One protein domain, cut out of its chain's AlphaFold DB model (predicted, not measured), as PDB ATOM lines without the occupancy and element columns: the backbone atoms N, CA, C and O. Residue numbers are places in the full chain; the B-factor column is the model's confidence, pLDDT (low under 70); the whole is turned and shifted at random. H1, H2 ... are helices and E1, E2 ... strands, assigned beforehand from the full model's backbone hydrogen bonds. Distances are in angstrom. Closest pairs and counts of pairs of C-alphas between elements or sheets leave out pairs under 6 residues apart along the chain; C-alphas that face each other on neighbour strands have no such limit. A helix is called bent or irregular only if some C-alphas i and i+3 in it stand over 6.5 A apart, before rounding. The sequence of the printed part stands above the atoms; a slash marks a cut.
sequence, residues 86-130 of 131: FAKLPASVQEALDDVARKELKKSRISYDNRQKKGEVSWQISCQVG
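AT A GLANCE: This is residues 86 to 130 of the 131 residues of an uncharacterized protein of Rhodospirillaceae bacterium (UniProt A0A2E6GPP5). A long helix, H1, and a short helix, H2, make a corner-like turn, with H2 packed on the later part of H1, and from H2 an extended stretch runs back past H1, ending in the strand E1, which is clear of both helices. The three parts make a loose, open frame with H1 on one side, H2 at one end and the stretch from Lys 118 to Gly 130 on the other side. The printed part has 45 residues with two named helices and one named strand, in the order H1, H2, E1; E1 pairs with no named strand, and the class is mostly helix. The whole is loose, with a radius of gyration of the C-alphas of 11.8 A, and elongated, with spans of 35 by 20 by 18 A.

IN THESE COORDINATES: The printed part begins at Phe 86, whose C-alpha is at (80.973, -17.658, 6.209). H1 holds residues 91 to 107 and is 24.7 A long from first to last C-alpha; C-alpha 91 is at (72.333, -22.036, 6.962). H2 holds residues 112 to 117 and is 8.6 A long. E1 holds residues 125 to 129 and is 13.0 A long, with C-alpha 129 at (89.651, -21.782, -9.885).

HOW THE PARTS SIT: H1 touches H2 with residues 101 to 106 alone, and their closest C-alphas are those of Arg 102 and Tyr 112, 5.7 A apart. Their lines stand at a steep tilt of 56 degrees, and they run opposite ways. Their centres are 11.6 A apart. H1 and E1 are apart, and H2 and E1 are apart too. In H1 and H2 every pair of O i and N i+4 is within hydrogen-bond range. Neither helix is bent or irregular.

THE WHOLE: The two C-alphas farthest apart are those of Asn 114, in H2, and Gly 130, the last printed residue, 37.0 A apart. The C-alphas of Phe 86 and Gly 130 are 22.4 A apart. Residues 88 to 93, of which 91 to 93 belong to H1, stand free. The link from H1 to H2 is tight, with 4 residues between them, and the link from H2 to E1 is short, with 7 residues. The printed part has no cut. The mean pLDDT of the printed part is 76.2, and it is under 70 at residues 86, 109, 119 and 127.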
ATOM      1  N   PHE A  86      81.871 -16.627   5.674       69.62
ATOM      2  CA  PHE A  86      80.973 -17.658   6.209       69.62
ATOM      3  C   PHE A  86      79.542 -17.146   6.457       69.62
ATOM      4  O   PHE A  86      78.574 -17.850   6.179       69.62
ATOM      5  N   ALA A  87      79.395 -15.880   6.862       70.69
ATOM      6  CA  ALA A  87      78.100 -15.240   7.110       70.69
ATOM      7  C   ALA A  87      77.192 -15.124   5.869       70.69
ATOM      8  O   ALA A  87      75.986 -14.952   6.017       70.69
ATOM      9  N   LYS A  88      77.742 -15.210   4.649       74.75
ATOM     10  CA  LYS A  88      76.955 -15.190   3.403       74.75
ATOM     11  C   LYS A  88      76.533 -16.577   2.917       74.75
ATOM     12  O   LYS A  88      75.844 -16.668   1.902       74.75
ATOM     13  N   LEU A  89      76.956 -17.643   3.593       77.62
ATOM     14  CA  LEU A  89      76.570 -19.002   3.228       77.62
ATOM     15  C   LEU A  89      75.153 -19.322   3.723       77.62
ATOM     16  O   LEU A  89      74.747 -18.834   4.775       77.62
ATOM     17  N   PRO A  90      74.396 -20.153   2.988       82.44
ATOM     18  CA  PRO A  90      73.103 -20.633   3.457       82.44
ATOM     19  C   PRO A  90      73.269 -21.474   4.733       82.44
ATOM     20  O   PRO A  90      74.240 -22.221   4.861       82.44
ATOM     21  N   ALA A  91      72.295 -21.388   5.644       78.88
ATOM     22  CA  ALA A  91      72.333 -22.036   6.962       78.88
ATOM     23  C   ALA A  91      72.642 -23.544   6.888       78.88
ATOM     24  O   ALA A  91      73.455 -24.051   7.652       78.88
ATOM     25  N   SER A  92      72.097 -24.237   5.885       82.75
ATOM     26  CA  SER A  92      72.369 -25.663   5.658       82.75
ATOM     27  C   SER A  92      73.856 -25.973   5.415       82.75
ATOM     28  O   SER A  92      74.358 -26.999   5.868       82.75
ATOM     29  N   VAL A  93      74.590 -25.084   4.735       81.31
ATOM     30  CA  VAL A  93      76.030 -25.265   4.483       81.31
ATOM     31  C   VAL A  93      76.850 -24.913   5.722       81.31
ATOM     32  O   VAL A  93      77.869 -25.549   5.975       81.31
ATOM     33  N   GLN A  94      76.405 -23.936   6.514       81.56
ATOM     34  CA  GLN A  94      77.053 -23.585   7.780       81.56
ATOM     35  C   GLN A  94      76.985 -24.745   8.780       81.56
ATOM     36  O   GLN A  94      78.014 -25.127   9.329       81.56
ATOM     37  N   GLU A  95      75.813 -25.366   8.941       83.19
ATOM     38  CA  GLU A  95      75.634 -26.538   9.810       83.19
ATOM     39  C   GLU A  95      76.490 -27.727   9.355       83.19
ATOM     40  O   GLU A  95      77.153 -28.373  10.168       83.19
ATOM     41  N   ALA A  96      76.548 -27.985   8.044       84.19
ATOM     42  CA  ALA A  96      77.390 -29.044   7.495       84.19
ATOM     43  C   ALA A  96      78.886 -28.794   7.762       84.19
ATOM     44  O   ALA A  96      79.620 -29.726   8.101       84.19
ATOM     45  N   LEU A  97      79.344 -27.545   7.637       82.88
ATOM     46  CA  LEU A  97      80.718 -27.158   7.962       82.88
ATOM     47  C   LEU A  97      81.001 -27.304   9.461       82.88
ATOM     48  O   LEU A  97      82.033 -27.871   9.820       82.88
ATOM     49  N   ASP A  98      80.078 -26.882  10.324       82.00
ATOM     50  CA  ASP A  98      80.180 -27.050  11.776       82.00
ATOM     51  C   ASP A  98      80.299 -28.528  12.165       82.00
ATOM     52  O   ASP A  98      81.130 -28.890  12.999       82.00
ATOM     53  N   ASP A  99      79.532 -29.418  11.536       84.06
ATOM     54  CA  ASP A  99      79.602 -30.854  11.803       84.06
ATOM     55  C   ASP A  99      80.906 -31.495  11.323       84.06
ATOM     56  O   ASP A  99      81.462 -32.366  12.005       84.06
ATOM     57  N   VAL A 100      81.434 -31.058  10.177       84.31
ATOM     58  CA  VAL A 100      82.754 -31.487   9.699       84.31
ATOM     59  C   VAL A 100      83.850 -30.989  10.644       84.31
ATOM     60  O   VAL A 100      84.686 -31.787  11.075       84.31
ATOM     61  N   ALA A 101      83.806 -29.719  11.054       82.56
ATOM     62  CA  ALA A 101      84.729 -29.172  12.044       82.56
ATOM     63  C   ALA A 101      84.650 -29.932  13.368       82.56
ATOM     64  O   ALA A 101      85.683 -30.323  13.902       82.56
ATOM     65  N   ARG A 102      83.450 -30.230  13.880       82.88
ATOM     66  CA  ARG A 102      83.266 -31.039  15.096       82.88
ATOM     67  C   ARG A 102      83.913 -32.415  14.971       82.88
ATOM     68  O   ARG A 102      84.500 -32.882  15.945       82.88
ATOM     69  N   LYS A 103      83.816 -33.079  13.816       82.00
ATOM     70  CA  LYS A 103      84.426 -34.402  13.586       82.00
ATOM     71  C   LYS A 103      85.953 -34.338  13.584       82.00
ATOM     72  O   LYS A 103      86.586 -35.160  14.244       82.00
ATOM     73  N   GLU A 104      86.535 -33.360  12.899       79.75
ATOM     74  CA  GLU A 104      87.992 -33.175  12.866       79.75
ATOM     75  C   GLU A 104      88.541 -32.713  14.222       79.75
ATOM     76  O   GLU A 104      89.522 -33.250  14.738       79.75
ATOM     77  N   LEU A 105      87.845 -31.794  14.886       76.19
ATOM     78  CA  LEU A 105      88.268 -31.277  16.181       76.19
ATOM     79  C   LEU A 105      88.111 -32.312  17.303       76.19
ATOM     80  O   LEU A 105      88.978 -32.383  18.177       76.19
ATOM     81  N   LYS A 106      87.108 -33.202  17.221       74.38
ATOM     82  CA  LYS A 106      87.005 -34.385  18.093       74.38
ATOM     83  C   LYS A 106      88.235 -35.286  17.985       74.38
ATOM     84  O   LYS A 106      88.724 -35.730  19.023       74.38
ATOM     85  N   LYS A 107      88.775 -35.514  16.779       73.44
ATOM     86  CA  LYS A 107      90.031 -36.271  16.609       73.44
ATOM     87  C   LYS A 107      91.202 -35.566  17.295       73.44
ATOM     88  O   LYS A 107      92.013 -36.217  17.942       73.44
ATOM     89  N   SER A 108      91.250 -34.237  17.222       73.62
ATOM     90  CA  SER A 108      92.294 -33.423  17.863       73.62
ATOM     91  C   SER A 108      92.082 -33.142  19.367       73.62
ATOM     92  O   SER A 108      92.873 -32.412  19.956       73.62
ATOM     93  N   ARG A 109      91.038 -33.706  20.007       68.50
ATOM     94  CA  ARG A 109      90.618 -33.424  21.405       68.50
ATOM     95  C   ARG A 109      90.288 -31.952  21.705       68.50
ATOM     96  O   ARG A 109      90.286 -31.536  22.861       68.50
ATOM     97  N   ILE A 110      89.956 -31.160  20.692       75.06
ATOM     98  CA  ILE A 110      89.571 -29.757  20.858       75.06
ATOM     99  C   ILE A 110      88.041 -29.657  20.788       75.06
ATOM    100  O   ILE A 110      87.413 -30.159  19.859       75.06
ATOM    101  N   SER A 111      87.412 -29.013  21.778       71.25
ATOM    102  CA  SER A 111      85.959 -28.791  21.768       71.25
ATOM    103  C   SER A 111      85.600 -27.590  20.893       71.25
ATOM    104  O   SER A 111      85.907 -26.448  21.240       71.25
ATOM    105  N   TYR A 112      84.941 -27.861  19.766       73.94
ATOM    106  CA  TYR A 112      84.479 -26.846  18.817       73.94
ATOM    107  C   TYR A 112      83.396 -25.935  19.414       73.94
ATOM    108  O   TYR A 112      83.505 -24.720  19.316       73.94
ATOM    109  N   ASP A 113      82.412 -26.497  20.119       73.81
ATOM    110  CA  ASP A 113      81.279 -25.742  20.684       73.81
ATOM    111  C   ASP A 113      81.734 -24.730  21.758       73.81
ATOM    112  O   ASP A 113      81.277 -23.589  21.807       73.81
ATOM    113  N   ASN A 114      82.740 -25.097  22.561       74.56
ATOM    114  CA  ASN A 114      83.336 -24.178  23.535       74.56
ATOM    115  C   ASN A 114      84.106 -23.029  22.867       74.56
ATOM    116  O   ASN A 114      84.165 -21.936  23.423       74.56
ATOM    117  N   ARG A 115      84.702 -23.263  21.692       76.12
ATOM    118  CA  ARG A 115      85.422 -22.234  20.926       76.12
ATOM    119  C   ARG A 115      84.470 -21.347  20.134       76.12
ATOM    120  O   ARG A 115      84.687 -20.142  20.066       76.12
ATOM    121  N   GLN A 116      83.390 -21.919  19.608       76.31
ATOM    122  CA  GLN A 116      82.331 -21.184  18.925       76.31
ATOM    123  C   GLN A 116      81.646 -20.211  19.890       76.31
ATOM    124  O   GLN A 116      81.536 -19.028  19.588       76.31
ATOM    125  N   LYS A 117      81.303 -20.669  21.104       71.56
ATOM    126  CA  LYS A 117      80.735 -19.823  22.172       71.56
ATOM    127  C   LYS A 117      81.670 -18.699  22.633       71.56
ATOM    128  O   LYS A 117      81.195 -17.661  23.074       71.56
ATOM    129  N   LYS A 118      82.988 -18.893  22.523       76.00
ATOM    130  CA  LYS A 118      84.008 -17.878  22.835       76.00
ATOM    131  C   LYS A 118      84.315 -16.928  21.672       76.00
ATOM    132  O   LYS A 118      85.080 -15.992  21.861       76.00
ATOM    133  N   GLY A 119      83.751 -17.161  20.483       69.06
ATOM    134  CA  GLY A 119      84.063 -16.376  19.286       69.06
ATOM    135  C   GLY A 119      85.468 -16.626  18.723       69.06
ATOM    136  O   GLY A 119      85.951 -15.841  17.915       69.06
ATOM    137  N   GLU A 120      86.128 -17.719  19.113       73.25
ATOM    138  CA  GLU A 120      87.482 -18.082  18.654       73.25
ATOM    139  C   GLU A 120      87.475 -18.867  17.330       73.25
ATOM    140  O   GLU A 120      88.504 -19.393  16.901       73.25
ATOM    141  N   VAL A 121      86.313 -19.004  16.689       70.06
ATOM    142  CA  VAL A 121      86.174 -19.745  15.435       70.06
ATOM    143  C   VAL A 121      86.128 -18.761  14.273       70.06
ATOM    144  O   VAL A 121      85.095 -18.164  13.980       70.06
ATOM    145  N   SER A 122      87.264 -18.614  13.594       72.38
ATOM    146  CA  SER A 122      87.364 -17.899  12.323       72.38
ATOM    147  C   SER A 122      87.300 -18.886  11.159       72.38
ATOM    148  O   SER A 122      88.167 -19.753  11.026       72.38
ATOM    149  N   TRP A 123      86.305 -18.732  10.292       73.69
ATOM    150  CA  TRP A 123      86.167 -19.522   9.071       73.69
ATOM    151  C   TRP A 123      86.716 -18.750   7.872       73.69
ATOM    152  O   TRP A 123      86.239 -17.658   7.570       73.69
ATOM    153  N   GLN A 124      87.679 -19.337   7.160       75.31
ATOM    154  CA  GLN A 124      88.188 -18.801   5.898       75.31
ATOM    155  C   GLN A 124      88.032 -19.858   4.805       75.31
ATOM    156  O   GLN A 124      88.686 -20.898   4.835       75.31
ATOM    157  N   ILE A 125      87.146 -19.599   3.843       79.00
ATOM    158  CA  ILE A 125      86.884 -20.501   2.719       79.00
ATOM    159  C   ILE A 125      87.491 -19.868   1.474       79.00
ATOM    160  O   ILE A 125      87.044 -18.812   1.023       79.00
ATOM    161  N   SER A 126      88.522 -20.519   0.936       73.50
ATOM    162  CA  SER A 126      89.186 -20.095  -0.295       73.50
ATOM    163  C   SER A 126      88.860 -21.071  -1.419       73.50
ATOM    164  O   SER A 126      89.070 -22.276  -1.290       73.50
ATOM    165  N   CYS A 127      88.310 -20.553  -2.517       68.75
ATOM    166  CA  CYS A 127      88.129 -21.314  -3.746       68.75
ATOM    167  C   CYS A 127      89.108 -20.780  -4.791       68.75
ATOM    168  O   CYS A 127      89.044 -19.605  -5.167       68.75
ATOM    169  N   GLN A 128      90.015 -21.644  -5.240       71.81
ATOM    170  CA  GLN A 128      90.951 -21.342  -6.311       71.81
ATOM    171  C   GLN A 128      90.473 -22.033  -7.587       71.81
ATOM    172  O   GLN A 128      90.519 -23.256  -7.695       71.81
ATOM    173  N   VAL A 129      90.016 -21.251  -8.566       71.06
ATOM    174  CA  VAL A 129      89.651 -21.782  -9.885       71.06
ATOM    175  C   VAL A 129      90.802 -21.524 -10.852       71.06
ATOM    176  O   VAL A 129      91.027 -20.385 -11.272       71.06
ATOM    177  N   GLY A 130      91.538 -22.589 -11.174       70.06
ATOM    178  CA  GLY A 130      92.456 -22.637 -12.312       70.06
ATOM    179  C   GLY A 130      91.696 -22.881 -13.618       70.06
ATOM    180  O   GLY A 130      90.587 -23.416 -13.599       70.06
TER     181      GLY A 130